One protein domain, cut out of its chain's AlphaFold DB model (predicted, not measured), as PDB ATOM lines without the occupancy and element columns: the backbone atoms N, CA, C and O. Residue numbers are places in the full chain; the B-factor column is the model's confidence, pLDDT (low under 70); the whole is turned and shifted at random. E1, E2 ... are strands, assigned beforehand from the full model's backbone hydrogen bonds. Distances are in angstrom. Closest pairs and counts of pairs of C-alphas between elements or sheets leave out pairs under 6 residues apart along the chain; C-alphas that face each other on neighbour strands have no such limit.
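This is residues 3 to 127 of the 146 residues of an uncharacterized protein of Halanaerobiaceae bacterium (UniProt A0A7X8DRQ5). The chain is wound in stacked turns, a short solenoid of roughly triangular section, with short parallel strands lining up from turn to turn along its three sides. One side holds E1, E2, E4 and parts of E6, E8 and E10; the next holds E5, E7 and the later parts of E8 and E10; the third holds E3, the first residues of E6, E9 and E11. The printed part has 125 residues, with no named helix and eleven strands, E1 to E11 in chain order; the class is all strand, with 59 residues in named elements, under half. Nine strands make a branched, parallel sheet, and E9 and E11 a parallel sheet of two. The whole is compact, with a radius of gyration of the C-alphas of 12.9 A and spans of 31 by 31 by 29 A.

E1, residues 3 to 5, begins at C-alpha 3 (203.460, 154.241, 171.371). E2 is residues 27 to 30, E3 43 to 45, E4 47 to 50 and E5 55 to 57. E6, residues 62 to 69, is 15.7 A long and bends by 98 degrees at residue 65. E7, residues 73 to 77, is 12.8 A long. E8, residues 84 to 97, is 15.6 A long and bends by 130 degrees at residue 91. E9 is residues 101 to 103. E10, residues 105 to 113, is 15.1 A long and bends by 113 degrees at residue 109. E11, residues 118 to 120, ends at C-alpha 120 (229.434, 144.368, 179.273).

The branched sheet is twisted. E1 and E4 lie on opposite sides of E2, with N 3 and O 27 at 2.8 A and N 28 and O 47 at 2.9 A. E3 runs on into E4 at 95 degrees. E3 and E4 lie on one side of E6, with N 64 and O 44 at 2.8 A and N 48 and O 66 at 2.8 A. E8 lies on the other side, with N 67 and O 86 at 2.8 A. E6 and E7 lie on one side of E8, with N 95 and O 74 at 2.8 A, and E10 on the other, with N 87 and O 105 at 2.8 A. E5 is parallel to E7, at 3 degrees, with N 57 and O 75 at 2.8 A. E9 is parallel to E11, at 5 degrees, with N 120 and O 102 at 2.9 A.

The C-alphas farthest apart are those of Asp 7 and Glu 123, 35.1 A. The printed part has no cut. The links E1 to E2 and E2 to E3 are long. Mean pLDDT of the printed part is 88.8; residues 79 to 84 are under 70.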
ATOM      1  N   LEU A   3     203.422 152.786 171.457       94.94
ATOM      2  CA  LEU A   3     203.460 154.241 171.371       94.94
ATOM      3  C   LEU A   3     203.997 154.646 169.997       94.94
ATOM      4  O   LEU A   3     205.095 154.242 169.623       94.94
ATOM      5  N   TYR A   4     203.237 155.464 169.273       95.00
ATOM      6  CA  TYR A   4     203.670 156.095 168.027       95.00
ATOM      7  C   TYR A   4     203.770 157.596 168.261       95.00
ATOM      8  O   TYR A   4     202.768 158.239 168.569       95.00
ATOM      9  N   ILE A   5     204.976 158.145 168.149       95.88
ATOM     10  CA  ILE A   5     205.246 159.548 168.467       95.88
ATOM     11  C   ILE A   5     205.974 160.192 167.291       95.88
ATOM     12  O   ILE A   5     207.094 159.814 166.957       95.88
ATOM     13  N   SER A   6     205.329 161.182 166.675       95.88
ATOM     14  CA  SER A   6     205.812 161.851 165.460       95.88
ATOM     15  C   SER A   6     206.409 163.237 165.690       95.88
ATOM     16  O   SER A   6     206.891 163.846 164.741       95.88
ATOM     17  N   ASP A   7     206.342 163.753 166.916       95.94
ATOM     18  CA  ASP A   7     206.837 165.089 167.253       95.94
ATOM     19  C   ASP A   7     207.880 165.018 168.368       95.94
ATOM     20  O   ASP A   7     209.081 164.995 168.093       95.94
ATOM     21  N   LYS A   8     207.431 164.889 169.621       95.56
ATOM     22  CA  LYS A   8     208.300 164.876 170.798       95.56
ATOM     23  C   LYS A   8     207.821 163.875 171.845       95.56
ATOM     24  O   LYS A   8     206.624 163.768 172.108       95.56
ATOM     25  N   PHE A   9     208.763 163.165 172.463       94.06
ATOM     26  CA  PHE A   9     208.521 162.342 173.649       94.06
ATOM     27  C   PHE A   9     209.252 162.943 174.848       94.06
ATOM     28  O   PHE A   9     210.480 162.922 174.899       94.06
ATOM     29  N   ASP A  10     208.491 163.461 175.809       91.81
ATOM     30  CA  ASP A  10     209.027 164.027 177.044       91.81
ATOM     31  C   ASP A  10     208.815 163.062 178.211       91.81
ATOM     32  O   ASP A  10     207.715 162.931 178.750       91.81
ATOM     33  N   LEU A  11     209.901 162.408 178.625       90.81
ATOM     34  CA  LEU A  11     209.971 161.662 179.875       90.81
ATOM     35  C   LEU A  11     211.123 162.232 180.703       90.81
ATOM     36  O   LEU A  11     212.288 161.991 180.407       90.81
ATOM     37  N   SER A  12     210.801 163.013 181.732       88.31
ATOM     38  CA  SER A  12     211.789 163.754 182.524       88.31
ATOM     39  C   SER A  12     211.549 163.626 184.030       88.31
ATOM     40  O   SER A  12     210.546 163.070 184.490       88.31
ATOM     41  N   GLY A  13     212.478 164.159 184.829       86.88
ATOM     42  CA  GLY A  13     212.372 164.164 186.288       86.88
ATOM     43  C   GLY A  13     212.405 162.746 186.857       86.88
ATOM     44  O   GLY A  13     213.427 162.076 186.777       86.88
ATOM     45  N   SER A  14     211.298 162.296 187.448       89.75
ATOM     46  CA  SER A  14     211.132 160.929 187.981       89.75
ATOM     47  C   SER A  14     210.009 160.160 187.275       89.75
ATOM     48  O   SER A  14     209.374 159.299 187.881       89.75
ATOM     49  N   GLY A  15     209.723 160.501 186.012       91.50
ATOM     50  CA  GLY A  15     208.707 159.831 185.202       91.50
ATOM     51  C   GLY A  15     208.992 158.338 185.011       91.50
ATOM     52  O   GLY A  15     210.146 157.912 184.905       91.50
ATOM     53  N   LYS A  16     207.930 157.531 184.968       93.56
ATOM     54  CA  LYS A  16     208.018 156.070 184.900       93.56
ATOM     55  C   LYS A  16     207.071 155.528 183.844       93.56
ATOM     56  O   LYS A  16     205.890 155.864 183.838       93.56
ATOM     57  N   VAL A  17     207.588 154.651 182.995       94.19
ATOM     58  CA  VAL A  17     206.815 153.863 182.039       94.19
ATOM     59  C   VAL A  17     207.236 152.415 182.209       94.19
ATOM     60  O   VAL A  17     208.411 152.083 182.042       94.19
ATOM     61  N   ASN A  18     206.258 151.568 182.541       95.38
ATOM     62  CA  ASN A  18     206.447 150.126 182.693       95.38
ATOM     63  C   ASN A  18     207.527 149.749 183.730       95.38
ATOM     64  O   ASN A  18     208.262 148.783 183.566       95.38
ATOM     65  N   GLU A  19     207.649 150.531 184.809       92.25
ATOM     66  CA  GLU A  19     208.597 150.223 185.885       92.25
ATOM     67  C   GLU A  19     208.342 148.809 186.434       92.25
ATOM     68  O   GLU A  19     207.206 148.451 186.736       92.25
ATOM     69  N   ASN A  20     209.411 148.017 186.566       90.50
ATOM     70  CA  ASN A  20     209.392 146.604 186.970       90.50
ATOM     71  C   ASN A  20     208.665 145.643 186.005       90.50
ATOM     72  O   ASN A  20     208.525 144.465 186.329       90.50
ATOM     73  N   GLY A  21     208.213 146.120 184.842       92.94
ATOM     74  CA  GLY A  21     207.595 145.293 183.808       92.94
ATOM     75  C   GLY A  21     208.603 144.640 182.862       92.94
ATOM     76  O   GLY A  21     209.821 144.742 183.039       92.94
ATOM     77  N   ASN A  22     208.091 143.965 181.832       91.31
ATOM     78  CA  ASN A  22     208.911 143.373 180.779       91.31
ATOM     79  C   ASN A  22     209.083 144.380 179.622       91.31
ATOM     80  O   ASN A  22     208.080 144.934 179.169       91.31
ATOM     81  N   PRO A  23     210.308 144.627 179.106       89.75
ATOM     82  CA  PRO A  23     210.515 145.471 177.924       89.75
ATOM     83  C   PRO A  23     209.681 145.063 176.702       89.75
ATOM     84  O   PRO A  23     209.316 145.924 175.909       89.75
ATOM     85  N   GLU A  24     209.334 143.778 176.583       89.62
ATOM     86  CA  GLU A  24     208.501 143.250 175.494       89.62
ATOM     87  C   GLU A  24     207.024 143.672 175.582       89.62
ATOM     88  O   GLU A  24     206.275 143.487 174.624       89.62
ATOM     89  N   ASP A  25     206.595 144.270 176.699       94.50
ATOM     90  CA  ASP A  25     205.227 144.763 176.874       94.50
ATOM     91  C   ASP A  25     205.040 146.182 176.314       94.50
ATOM     92  O   ASP A  25     203.898 146.623 176.130       94.50
ATOM     93  N   VAL A  26     206.127 146.918 176.041       95.12
ATOM     94  CA  VAL A  26     206.084 148.309 175.562       95.12
ATOM     95  C   VAL A  26     207.008 148.517 174.369       95.12
ATOM     96  O   VAL A  26     208.198 148.223 174.414       95.12
ATOM     97  N   TYR A  27     206.444 149.095 173.310       93.44
ATOM     98  CA  TYR A  27     207.173 149.489 172.108       93.44
ATOM     99  C   TYR A  27     206.998 150.985 171.881       93.44
ATOM    100  O   TYR A  27     205.864 151.463 171.821       93.44
ATOM    101  N   LEU A  28     208.103 151.707 171.715       94.44
ATOM    102  CA  LEU A  28     208.111 153.094 171.262       94.44
ATOM    103  C   LEU A  28     208.618 153.162 169.824       94.44
ATOM    104  O   LEU A  28     209.757 152.797 169.553       94.44
ATOM    105  N   TYR A  29     207.782 153.694 168.939       94.00
ATOM    106  CA  TYR A  29     208.136 154.092 167.584       94.00
ATOM    107  C   TYR A  29     208.182 155.611 167.506       94.00
ATOM    108  O   TYR A  29     207.154 156.280 167.648       94.00
ATOM    109  N   TYR A  30     209.378 156.148 167.297       94.94
ATOM    110  CA  TYR A  30     209.638 157.576 167.323       94.94
ATOM    111  C   TYR A  30     210.161 158.073 165.971       94.94
ATOM    112  O   TYR A  30     211.269 157.728 165.556       94.94
ATOM    113  N   SER A  31     209.355 158.896 165.297       94.50
ATOM    114  CA  SER A  31     209.674 159.543 164.011       94.50
ATOM    115  C   SER A  31     209.853 161.062 164.122       94.50
ATOM    116  O   SER A  31     210.047 161.751 163.116       94.50
ATOM    117  N   GLY A  32     209.803 161.588 165.350       93.25
ATOM    118  CA  GLY A  32     210.070 162.991 165.644       93.25
ATOM    119  C   GLY A  32     211.494 163.417 165.287       93.25
ATOM    120  O   GLY A  32     212.373 162.592 165.035       93.25
ATOM    121  N   ASN A  33     211.720 164.730 165.254       93.81
ATOM    122  CA  ASN A  33     213.041 165.308 164.973       93.81
ATOM    123  C   ASN A  33     213.776 165.757 166.246       93.81
ATOM    124  O   ASN A  33     214.959 166.082 166.183       93.81
ATOM    125  N   HIS A  34     213.090 165.816 167.391       97.12
ATOM    126  CA  HIS A  34     213.713 166.196 168.656       97.12
ATOM    127  C   HIS A  34     214.571 165.053 169.198       97.12
ATOM    128  O   HIS A  34     214.178 163.893 169.083       97.12
ATOM    129  N   THR A  35     215.704 165.364 169.830       95.81
ATOM    130  CA  THR A  35     216.516 164.358 170.527       95.81
ATOM    131  C   THR A  35     215.651 163.579 171.512       95.81
ATOM    132  O   THR A  35     214.974 164.169 172.358       95.81
ATOM    133  N   LEU A  36     215.673 162.250 171.412       93.75
ATOM    134  CA  LEU A  36     215.001 161.390 172.376       93.75
ATOM    135  C   LEU A  36     215.836 161.361 173.660       93.75
ATOM    136  O   LEU A  36     216.928 160.793 173.664       93.75
ATOM    137  N   ASN A  37     215.325 161.978 174.728       90.75
ATOM    138  CA  ASN A  37     216.085 162.170 175.963       90.75
ATOM    139  C   ASN A  37     215.291 161.832 177.239       90.75
ATOM    140  O   ASN A  37     214.778 162.735 177.910       90.75
ATOM    141  N   PRO A  38     215.184 160.540 177.603       85.12
ATOM    142  CA  PRO A  38     214.734 160.138 178.927       85.12
ATOM    143  C   PRO A  38     215.821 160.460 179.970       85.12
ATOM    144  O   PRO A  38     216.665 159.628 180.300       85.12
ATOM    145  N   SER A  39     215.800 161.694 180.480       81.62
ATOM    146  CA  SER A  39     216.774 162.242 181.439       81.62
ATOM    147  C   SER A  39     216.320 162.109 182.899       81.62
ATOM    148  O   SER A  39     215.218 161.639 183.196       81.62
ATOM    149  N   GLY A  40     217.157 162.553 183.841       84.62
ATOM    150  CA  GLY A  40     216.823 162.613 185.267       84.62
ATOM    151  C   GLY A  40     216.969 161.255 185.951       84.62
ATOM    152  O   GLY A  40     218.006 160.616 185.809       84.62
ATOM    153  N   SER A  41     215.942 160.838 186.694       86.94
ATOM    154  CA  SER A  41     215.829 159.549 187.400       86.94
ATOM    155  C   SER A  41     214.712 158.681 186.803       86.94
ATOM    156  O   SER A  41     214.014 157.957 187.518       86.94
ATOM    157  N   THR A  42     214.478 158.803 185.497       88.88
ATOM    158  CA  THR A  42     213.374 158.138 184.799       88.88
ATOM    159  C   THR A  42     213.550 156.622 184.721       88.88
ATOM    160  O   THR A  42     214.662 156.097 184.667       88.88
ATOM    161  N   LYS A  43     212.432 155.891 184.704       90.19
ATOM    162  CA  LYS A  43     212.421 154.438 184.473       90.19
ATOM    163  C   LYS A  43     211.598 154.145 183.236       90.19
ATOM    164  O   LYS A  43     210.371 154.193 183.303       90.19
ATOM    165  N   PHE A  44     212.265 153.860 182.121       91.69
ATOM    166  CA  PHE A  44     211.591 153.526 180.876       91.69
ATOM    167  C   PHE A  44     211.911 152.092 180.460       91.69
ATOM    168  O   PHE A  44     212.995 151.805 179.965       91.69
ATOM    169  N   VAL A  45     210.975 151.174 180.681       93.31
ATOM    170  CA  VAL A  45     211.160 149.756 180.342       93.31
ATOM    171  C   VAL A  45     210.406 149.449 179.048       93.31
ATOM    172  O   VAL A  45     209.184 149.300 179.059       93.31
ATOM    173  N   SER A  46     211.115 149.435 177.920       92.25
ATOM    174  CA  SER A  46     210.529 149.411 176.571       92.25
ATOM    175  C   SER A  46     211.562 149.009 175.525       92.25
ATOM    176  O   SER A  46     212.738 149.349 175.652       92.25
ATOM    177  N   ASN A  47     211.102 148.400 174.434       91.44
ATOM    178  CA  ASN A  47     211.837 148.390 173.172       91.44
ATOM    179  C   ASN A  47     211.615 149.724 172.441       91.44
ATOM    180  O   ASN A  47     210.479 150.187 172.312       91.44
ATOM    181  N   VAL A  48     212.692 150.375 172.009       92.88
ATOM    182  CA  VAL A  48     212.689 151.737 171.463       92.88
ATOM    183  C   VAL A  48     213.251 151.733 170.049       92.88
ATOM    184  O   VAL A  48     214.352 151.248 169.808       92.88
ATOM    185  N   TYR A  49     212.499 152.324 169.130       92.69
ATOM    186  CA  TYR A  49     212.816 152.409 167.714       92.69
ATOM    187  C   TYR A  49     212.746 153.867 167.286       92.69
ATOM    188  O   TYR A  49     211.682 154.490 167.334       92.69
ATOM    189  N   VAL A  50     213.884 154.410 166.878       93.19
ATOM    190  CA  VAL A  50     214.038 155.804 166.469       93.19
ATOM    191  C   VAL A  50     214.377 155.844 164.991       93.19
ATOM    192  O   VAL A  50     215.375 155.273 164.560       93.19
ATOM    193  N   GLU A  51     213.546 156.516 164.201       91.81
ATOM    194  CA  GLU A  51     213.728 156.572 162.749       91.81
ATOM    195  C   GLU A  51     214.969 157.386 162.361       91.81
ATOM    196  O   GLU A  51     215.748 156.953 161.519       91.81
ATOM    197  N   LYS A  52     215.155 158.560 162.975       92.12
ATOM    198  CA  LYS A  52     216.155 159.550 162.527       92.12
ATOM    199  C   LYS A  52     216.677 160.504 163.600       92.12
ATOM    200  O   LYS A  52     217.653 161.205 163.353       92.12
ATOM    201  N   ALA A  53     216.010 160.597 164.748       95.88
ATOM    202  CA  ALA A  53     216.451 161.491 165.808       95.88
ATOM    203  C   ALA A  53     217.698 160.946 166.506       95.88
ATOM    204  O   ALA A  53     217.879 159.734 166.644       95.88
ATOM    205  N   ASP A  54     218.519 161.860 167.004       96.88
ATOM    206  CA  ASP A  54     219.594 161.506 167.918       96.88
ATOM    207  C   ASP A  54     219.015 161.081 169.278       96.88
ATOM    208  O   ASP A  54     217.893 161.446 169.655       96.88
ATOM    209  N   ILE A  55     219.786 160.289 170.018       94.44
ATOM    210  CA  ILE A  55     219.403 159.779 171.337       94.44
ATOM    211  C   ILE A  55     220.405 160.285 172.366       94.44
ATOM    212  O   ILE A  55     221.615 160.173 172.172       94.44
ATOM    213  N   GLU A  56     219.905 160.791 173.487       92.50
ATOM    214  CA  GLU A  56     220.724 161.163 174.636       92.50
ATOM    215  C   GLU A  56     220.152 160.517 175.894       92.50
ATOM    216  O   GLU A  56     219.006 160.742 176.260       92.50
ATOM    217  N   ILE A  57     220.943 159.690 176.568       88.38
ATOM    218  CA  ILE A  57     220.594 159.098 177.858       88.38
ATOM    219  C   ILE A  57     221.547 159.706 178.878       88.38
ATOM    220  O   ILE A  57     222.766 159.598 178.738       88.38
ATOM    221  N   SER A  58     220.987 160.388 179.874       84.94
ATOM    222  CA  SER A  58     221.741 161.139 180.877       84.94
ATOM    223  C   SER A  58     221.181 160.942 182.287       84.94
ATOM    224  O   SER A  58     220.006 160.624 182.479       84.94
ATOM    225  N   GLY A  59     222.019 161.180 183.297       79.25
ATOM    226  CA  GLY A  59     221.633 161.080 184.706       79.25
ATOM    227  C   GLY A  59     221.637 159.642 185.232       79.25
ATOM    228  O   GLY A  59     222.525 158.858 184.906       79.25
ATOM    229  N   SER A  60     220.684 159.319 186.109       75.69
ATOM    230  CA  SER A  60     220.457 157.958 186.633       75.69
ATOM    231  C   SER A  60     219.273 157.257 185.953       75.69
ATOM    232  O   SER A  60     219.007 156.073 186.201       75.69
ATOM    233  N   GLY A  61     218.559 158.009 185.111       70.19
ATOM    234  CA  GLY A  61     217.490 157.558 184.242       70.19
ATOM    235  C   GLY A  61     218.007 156.695 183.103       70.19
ATOM    236  O   GLY A  61     219.210 156.605 182.863       70.19
ATOM    237  N   GLY A  62     217.101 155.984 182.440       78.62
ATOM    238  CA  GLY A  62     217.519 154.976 181.482       78.62
ATOM    239  C   GLY A  62     216.401 154.274 180.739       78.62
ATOM    240  O   GLY A  62     215.244 154.276 181.167       78.62
ATOM    241  N   ILE A  63     216.801 153.619 179.652       87.75
ATOM    242  CA  ILE A  63     215.984 152.650 178.928       87.75
ATOM    243  C   ILE A  63     216.424 151.244 179.345       87.75
ATOM    244  O   ILE A  63     217.609 150.913 179.282       87.75
ATOM    245  N   THR A  64     215.466 150.419 179.752       89.62
ATOM    246  CA  THR A  64     215.651 148.977 179.930       89.62
ATOM    247  C   THR A  64     214.926 148.260 178.799       89.62
ATOM    248  O   THR A  64     213.698 148.267 178.756       89.62
ATOM    249  N   GLY A  65     215.681 147.655 177.884       88.75
ATOM    250  CA  GLY A  65     215.159 147.058 176.649       88.75
ATOM    251  C   GLY A  65     216.129 147.214 175.482       88.75
ATOM    252  O   GLY A  65     217.310 147.499 175.694       88.75
ATOM    253  N   ASN A  66     215.647 147.003 174.260       89.12
ATOM    254  CA  ASN A  66     216.436 147.218 173.047       89.12
ATOM    255  C   ASN A  66     216.261 148.651 172.529       89.12
ATOM    256  O   ASN A  66     215.173 149.219 172.613       89.12
ATOM    257  N   ILE A  67     217.324 149.219 171.965       91.19
ATOM    258  CA  ILE A  67     217.322 150.497 171.258       91.19
ATOM    259  C   ILE A  67     217.785 150.246 169.831       91.19
ATOM    260  O   ILE A  67     218.886 149.748 169.600       91.19
ATOM    261  N   ILE A  68     216.959 150.654 168.880       91.25
ATOM    262  CA  ILE A  68     217.274 150.668 167.460       91.25
ATOM    263  C   ILE A  68     217.159 152.096 166.964       91.25
ATOM    264  O   ILE A  68     216.129 152.736 167.171       91.25
ATOM    265  N   SER A  69     218.205 152.597 166.314       91.56
ATOM    266  CA  SER A  69     218.247 153.986 165.865       91.56
ATOM    267  C   SER A  69     218.769 154.124 164.441       91.56
ATOM    268  O   SER A  69     219.812 153.572 164.091       91.56
ATOM    269  N   GLY A  70     218.051 154.904 163.633       91.62
ATOM    270  CA  GLY A  70     218.546 155.482 162.384       91.62
ATOM    271  C   GLY A  70     219.128 156.893 162.548       91.62
ATOM    272  O   GLY A  70     219.477 157.514 161.547       91.62
ATOM    273  N   GLY A  71     219.225 157.410 163.780       92.50
ATOM    274  CA  GLY A  71     219.889 158.683 164.076       92.50
ATOM    275  C   GLY A  71     221.401 158.651 163.842       92.50
ATOM    276  O   GLY A  71     221.997 157.594 163.623       92.50
ATOM    277  N   ASN A  72     222.033 159.823 163.909       96.19
ATOM    278  CA  ASN A  72     223.465 159.974 163.633       96.19
ATOM    279  C   ASN A  72     224.317 159.930 164.904       96.19
ATOM    280  O   ASN A  72     225.513 159.638 164.832       96.19
ATOM    281  N   ASN A  73     223.723 160.214 166.063       97.69
ATOM    282  CA  ASN A  73     224.420 160.224 167.341       97.69
ATOM    283  C   ASN A  73     223.609 159.517 168.429       97.69
ATOM    284  O   ASN A  73     222.398 159.711 168.566       97.69
ATOM    285  N   VAL A  74     224.312 158.736 169.250       95.12
ATOM    286  CA  VAL A  74     223.783 158.186 170.500       95.12
ATOM    287  C   VAL A  74     224.749 158.545 171.620       95.12
ATOM    288  O   VAL A  74     225.903 158.125 171.600       95.12
ATOM    289  N   ILE A  75     224.292 159.320 172.597       93.88
ATOM    290  CA  ILE A  75     225.091 159.726 173.755       93.88
ATOM    291  C   ILE A  75     224.565 159.006 174.989       93.88
ATOM    292  O   ILE A  75     223.383 159.094 175.312       93.88
ATOM    293  N   ILE A  76     225.452 158.311 175.697       90.44
ATOM    294  CA  ILE A  76     225.151 157.652 176.969       90.44
ATOM    295  C   ILE A  76     226.087 158.231 178.027       90.44
ATOM    296  O   ILE A  76     227.304 158.022 178.009       90.44
ATOM    297  N   SER A  77     225.501 158.984 178.949       85.31
ATOM    298  CA  SER A  77     226.187 159.671 180.038       85.31
ATOM    299  C   SER A  77     225.490 159.391 181.375       85.31
ATOM    300  O   SER A  77     224.282 159.200 181.443       85.31
ATOM    301  N   GLY A  78     226.256 159.352 182.464       71.50
ATOM    302  CA  GLY A  78     225.722 159.121 183.815       71.50
ATOM    303  C   GLY A  78     225.622 157.649 184.228       71.50
ATOM    304  O   GLY A  78     225.771 156.742 183.413       71.50
ATOM    305  N   ASP A  79     225.411 157.412 185.527       67.25
ATOM    306  CA  ASP A  79     225.247 156.068 186.111       67.25
ATOM    307  C   ASP A  79     223.820 155.560 185.880       67.25
ATOM    308  O   ASP A  79     223.104 155.125 186.785       67.25
ATOM    309  N   ALA A  80     223.379 155.692 184.634       54.81
ATOM    310  CA  ALA A  80     222.154 155.118 184.163       54.81
ATOM    311  C   ALA A  80     222.240 153.618 184.448       54.81
ATOM    312  O   ALA A  80     222.930 152.868 183.762       54.81
ATOM    313  N   SER A  81     221.474 153.156 185.436       51.72
ATOM    314  CA  SER A  81     221.129 151.736 185.624       51.72
ATOM    315  C   SER A  81     220.355 151.145 184.424       51.72
ATOM    316  O   SER A  81     219.729 150.096 184.543       51.72
ATOM    317  N   ALA A  82     220.370 151.844 183.282       53.66
ATOM    318  CA  ALA A  82     219.835 151.461 181.995       53.66
ATOM    319  C   ALA A  82     220.477 150.148 181.556       53.66
ATOM    320  O   ALA A  82     221.639 150.093 181.148       53.66
ATOM    321  N   ILE A  83     219.705 149.072 181.626       58.44
ATOM    322  CA  ILE A  83     220.085 147.811 181.005       58.44
ATOM    323  C   ILE A  83     219.591 147.890 179.563       58.44
ATOM    324  O   ILE A  83     218.524 147.373 179.222       58.44
ATOM    325  N   VAL A  84     220.351 148.584 178.715       63.28
ATOM    326  CA  VAL A  84     220.147 148.477 177.270       63.28
ATOM    327  C   VAL A  84     220.639 147.094 176.854       63.28
ATOM    328  O   VAL A  84     221.841 146.841 176.872       63.28
ATOM    329  N   ARG A  85     219.700 146.200 176.531       73.75
ATOM    330  CA  ARG A  85     219.970 144.810 176.131       73.75
ATOM    331  C   ARG A  85     220.651 144.764 174.766       73.75
ATOM    332  O   ARG A  85     221.666 144.107 174.598       73.75
ATOM    333  N   ALA A  86     220.158 145.511 173.794       83.25
ATOM    334  CA  ALA A  86     220.852 145.698 172.529       83.25
ATOM    335  C   ALA A  86     220.746 147.160 172.111       83.25
ATOM    336  O   ALA A  86     219.655 147.724 172.140       83.25
ATOM    337  N   LEU A  87     221.868 147.771 171.735       89.75
ATOM    338  CA  LEU A  87     221.916 149.068 171.069       89.75
ATOM    339  C   LEU A  87     222.381 148.846 169.633       89.75
ATOM    340  O   LEU A  87     223.540 148.513 169.397       89.75
ATOM    341  N   TYR A  88     221.478 149.041 168.683       90.44
ATOM    342  CA  TYR A  88     221.751 148.892 167.265       90.44
ATOM    343  C   TYR A  88     221.541 150.225 166.544       90.44
ATOM    344  O   TYR A  88     220.412 150.673 166.340       90.44
ATOM    345  N   ALA A  89     222.639 150.876 166.177       91.62
ATOM    346  CA  ALA A  89     222.648 152.167 165.500       91.62
ATOM    347  C   ALA A  89     223.812 152.224 164.491       91.62
ATOM    348  O   ALA A  89     224.757 152.989 164.681       91.62
ATOM    349  N   PRO A  90     223.789 151.404 163.421       91.38
ATOM    350  CA  PRO A  90     224.952 151.135 162.566       91.38
ATOM    351  C   PRO A  90     225.500 152.367 161.834       91.38
ATOM    352  O   PRO A  90     226.650 152.358 161.410       91.38
ATOM    353  N   ASN A  91     224.702 153.430 161.710       91.50
ATOM    354  CA  ASN A  91     225.109 154.693 161.094       91.50
ATOM    355  C   ASN A  91     225.564 155.745 162.121       91.50
ATOM    356  O   ASN A  91     226.125 156.771 161.738       91.50
ATOM    357  N   ALA A  92     225.347 155.498 163.416       95.75
ATOM    358  CA  ALA A  92     225.571 156.477 164.467       95.75
ATOM    359  C   ALA A  92     226.988 156.422 165.042       95.75
ATOM    360  O   ALA A  92     227.577 155.349 165.197       95.75
ATOM    361  N   VAL A  93     227.495 157.585 165.452       98.19
ATOM    362  CA  VAL A  93     228.590 157.661 166.423       98.19
ATOM    363  C   VAL A  93     227.993 157.481 167.819       98.19
ATOM    364  O   VAL A  93     227.144 158.266 168.250       98.19
ATOM    365  N   ILE A  94     228.427 156.440 168.527       96.06
ATOM    366  CA  ILE A  94     227.969 156.124 169.881       96.06
ATOM    367  C   ILE A  94     229.020 156.614 170.873       96.06
ATOM    368  O   ILE A  94     230.151 156.130 170.875       96.06
ATOM    369  N   LYS A  95     228.651 157.568 171.729       95.88
ATOM    370  CA  LYS A  95     229.550 158.173 172.715       95.88
ATOM    371  C   LYS A  95     229.155 157.766 174.124       95.88
ATOM    372  O   LYS A  95     228.105 158.165 174.627       95.88
ATOM    373  N   TYR A  96     230.041 157.036 174.784       93.12
ATOM    374  CA  TYR A  96     229.987 156.790 176.216       93.12
ATOM    375  C   TYR A  96     230.873 157.804 176.938       93.12
ATOM    376  O   TYR A  96     232.069 157.923 176.657       93.12
ATOM    377  N   THR A  97     230.295 158.528 177.895       91.75
ATOM    378  CA  THR A  97     231.024 159.511 178.711       91.75
ATOM    379  C   THR A  97     230.671 159.389 180.196       91.75
ATOM    380  O   THR A  97     229.653 158.798 180.574       91.75
ATOM    381  N   GLY A  98     231.516 159.947 181.068       89.00
ATOM    382  CA  GLY A  98     231.293 159.938 182.516       89.00
ATOM    383  C   GLY A  98     231.308 158.515 183.081       89.00
ATOM    384  O   GLY A  98     232.356 157.877 183.093       89.00
ATOM    385  N   SER A  99     230.147 158.032 183.534       87.38
ATOM    386  CA  SER A  99     229.947 156.673 184.072       87.38
ATOM    387  C   SER A  99     228.957 155.842 183.246       87.38
ATOM    388  O   SER A  99     228.386 154.891 183.776       87.38
ATOM    389  N   GLY A 100     228.726 156.208 181.979       85.12
ATOM    390  CA  GLY A 100     227.784 155.531 181.086       85.12
ATOM    391  C   GLY A 100     228.088 154.042 180.918       85.12
ATOM    392  O   GLY A 100     229.229 153.653 180.644       85.12
ATOM    393  N   LYS A 101     227.063 153.199 181.067       85.88
ATOM    394  CA  LYS A 101     227.184 151.739 180.975       85.88
ATOM    395  C   LYS A 101     226.140 151.157 180.036       85.88
ATOM    396  O   LYS A 101     225.029 151.662 179.909       85.88
ATOM    397  N   THR A 102     226.495 150.052 179.400       86.56
ATOM    398  CA  THR A 102     225.555 149.198 178.672       86.56
ATOM    399  C   THR A 102     225.845 147.750 179.018       86.56
ATOM    400  O   THR A 102     227.008 147.357 179.135       86.56
ATOM    401  N   ARG A 103     224.788 146.960 179.202       86.38
ATOM    402  CA  ARG A 103     224.881 145.524 179.448       86.38
ATOM    403  C   ARG A 103     224.108 144.783 178.364       86.38
ATOM    404  O   ARG A 103     222.887 144.687 178.448       86.38
ATOM    405  N   GLY A 104     224.827 144.292 177.364       86.56
ATOM    406  CA  GLY A 104     224.238 143.815 176.130       86.56
ATOM    407  C   GLY A 104     225.186 143.848 174.935       86.56
ATOM    408  O   GLY A 104     226.404 143.848 175.095       86.56
ATOM    409  N   ALA A 105     224.622 143.908 173.732       87.44
ATOM    410  CA  ALA A 105     225.377 144.125 172.498       87.44
ATOM    411  C   ALA A 105     225.246 145.576 172.020       87.44
ATOM    412  O   ALA A 105     224.187 146.186 172.150       87.44
ATOM    413  N   VAL A 106     226.321 146.117 171.447       90.69
ATOM    414  CA  VAL A 106     226.358 147.471 170.882       90.69
ATOM    415  C   VAL A 106     226.906 147.391 169.465       90.69
ATOM    416  O   VAL A 106     227.989 146.850 169.254       90.69
ATOM    417  N   ILE A 107     226.162 147.934 168.506       91.25
ATOM    418  CA  ILE A 107     226.565 148.065 167.105       91.25
ATOM    419  C   ILE A 107     226.392 149.530 166.712       91.25
ATOM    420  O   ILE A 107     225.284 150.061 166.756       91.25
ATOM    421  N   GLY A 108     227.494 150.168 166.322       92.81
ATOM    422  CA  GLY A 108     227.548 151.551 165.859       92.81
ATOM    423  C   GLY A 108     228.569 151.725 164.741       92.81
ATOM    424  O   GLY A 108     229.378 150.827 164.513       92.81
ATOM    425  N   LYS A 109     228.543 152.881 164.070       95.75
ATOM    426  CA  LYS A 109     229.554 153.253 163.066       95.75
ATOM    427  C   LYS A 109     230.917 153.441 163.724       95.75
ATOM    428  O   LYS A 109     231.905 152.873 163.281       95.75
ATOM    429  N   ASP A 110     230.921 154.222 164.800       97.75
ATOM    430  CA  ASP A 110     232.071 154.471 165.661       97.75
ATOM    431  C   ASP A 110     231.607 154.400 167.115       97.75
ATOM    432  O   ASP A 110     230.502 154.845 167.439       97.75
ATOM    433  N   ILE A 111     232.444 153.856 167.996       96.62
ATOM    434  CA  ILE A 111     232.185 153.818 169.436       96.62
ATOM    435  C   ILE A 111     233.312 154.574 170.135       96.62
ATOM    436  O   ILE A 111     234.467 154.153 170.119       96.62
ATOM    437  N   GLU A 112     232.965 155.692 170.761       97.38
ATOM    438  CA  GLU A 112     233.874 156.529 171.535       97.38
ATOM    439  C   GLU A 112     233.580 156.339 173.023       97.38
ATOM    440  O   GLU A 112     232.435 156.455 173.458       97.38
ATOM    441  N   MET A 113     234.604 156.055 173.825       95.19
ATOM    442  CA  MET A 113     234.447 155.814 175.261       95.19
ATOM    443  C   MET A 113     235.449 156.649 176.051       95.19
ATOM    444  O   MET A 113     236.641 156.653 175.745       95.19
ATOM    445  N   SER A 114     234.974 157.355 177.077       94.69
ATOM    446  CA  SER A 114     235.820 158.162 177.964       94.69
ATOM    447  C   SER A 114     235.268 158.208 179.392       94.69
ATOM    448  O   SER A 114     234.060 158.300 179.603       94.69
ATOM    449  N   GLY A 115     236.157 158.179 180.389       92.06
ATOM    450  CA  GLY A 115     235.776 158.111 181.806       92.06
ATOM    451  C   GLY A 115     235.627 156.675 182.325       92.06
ATOM    452  O   GLY A 115     236.291 155.759 181.847       92.06
ATOM    453  N   GLY A 116     234.767 156.479 183.326       90.25
ATOM    454  CA  GLY A 116     234.477 155.189 183.968       90.25
ATOM    455  C   GLY A 116     233.402 154.378 183.242       90.25
ATOM    456  O   GLY A 116     232.511 153.814 183.879       90.25
ATOM    457  N   THR A 117     233.437 154.379 181.913       91.56
ATOM    458  CA  THR A 117     232.416 153.767 181.054       91.56
ATOM    459  C   THR A 117     232.697 152.295 180.787       91.56
ATOM    460  O   THR A 117     233.859 151.896 180.697       91.56
ATOM    461  N   SER A 118     231.657 151.488 180.571       90.31
ATOM    462  CA  SER A 118     231.830 150.072 180.219       90.31
ATOM    463  C   SER A 118     230.701 149.528 179.351       90.31
ATOM    464  O   SER A 118     229.529 149.810 179.605       90.31
ATOM    465  N   ILE A 119     231.054 148.655 178.411       90.00
ATOM    466  CA  ILE A 119     230.117 147.792 177.689       90.00
ATOM    467  C   ILE A 119     230.371 146.365 178.172       90.00
ATOM    468  O   ILE A 119     231.481 145.852 178.044       90.00
ATOM    469  N   ILE A 120     229.360 145.740 178.769       89.31
ATOM    470  CA  ILE A 120     229.434 144.368 179.273       89.31
ATOM    471  C   ILE A 120     228.531 143.516 178.399       89.31
ATOM    472  O   ILE A 120     227.316 143.681 178.438       89.31
ATOM    473  N   TYR A 121     229.108 142.602 177.627       85.81
ATOM    474  CA  TYR A 121     228.310 141.675 176.836       85.81
ATOM    475  C   TYR A 121     227.435 140.790 177.736       85.81
ATOM    476  O   TYR A 121     227.886 140.313 178.778       85.81
ATOM    477  N   ASP A 122     226.185 140.573 177.329       82.94
ATOM    478  CA  ASP A 122     225.234 139.701 178.016       82.94
ATOM    479  C   ASP A 122     224.733 138.636 177.041       82.94
ATOM    480  O   ASP A 122     224.129 138.965 176.026       82.94
ATOM    481  N   GLU A 123     224.970 137.357 177.331       83.44
ATOM    482  CA  GLU A 123     224.621 136.258 176.421       83.44
ATOM    483  C   GLU A 123     223.125 136.169 176.092       83.44
ATOM    484  O   GLU A 123     222.773 135.603 175.056       83.44
ATOM    485  N   SER A 124     222.247 136.768 176.908       80.06
ATOM    486  CA  SER A 124     220.808 136.828 176.614       80.06
ATOM    487  C   SER A 124     220.483 137.526 175.288       80.06
ATOM    488  O   SER A 124     219.398 137.331 174.745       80.06
ATOM    489  N   VAL A 125     221.426 138.291 174.731       77.38
ATOM    490  CA  VAL A 125     221.251 139.055 173.488       77.38
ATOM    491  C   VAL A 125     221.750 138.299 172.258       77.38
ATOM    492  O   VAL A 125     221.543 138.752 171.138       77.38
ATOM    493  N   LYS A 126     222.377 137.129 172.442       79.56
ATOM    494  CA  LYS A 126     222.982 136.329 171.363       79.56
ATOM    495  C   LYS A 126     221.994 135.965 170.251       79.56
ATOM    496  O   LYS A 126     222.400 135.768 169.112       79.56
ATOM    497  N   HIS A 127     220.717 135.828 170.597       75.25
ATOM    498  CA  HIS A 127     219.654 135.436 169.673       75.25
ATOM    499  C   HIS A 127     218.917 136.623 169.046       75.25
ATOM    500  O   HIS A 127     217.995 136.408 168.268       75.25
TER     501      HIS A 127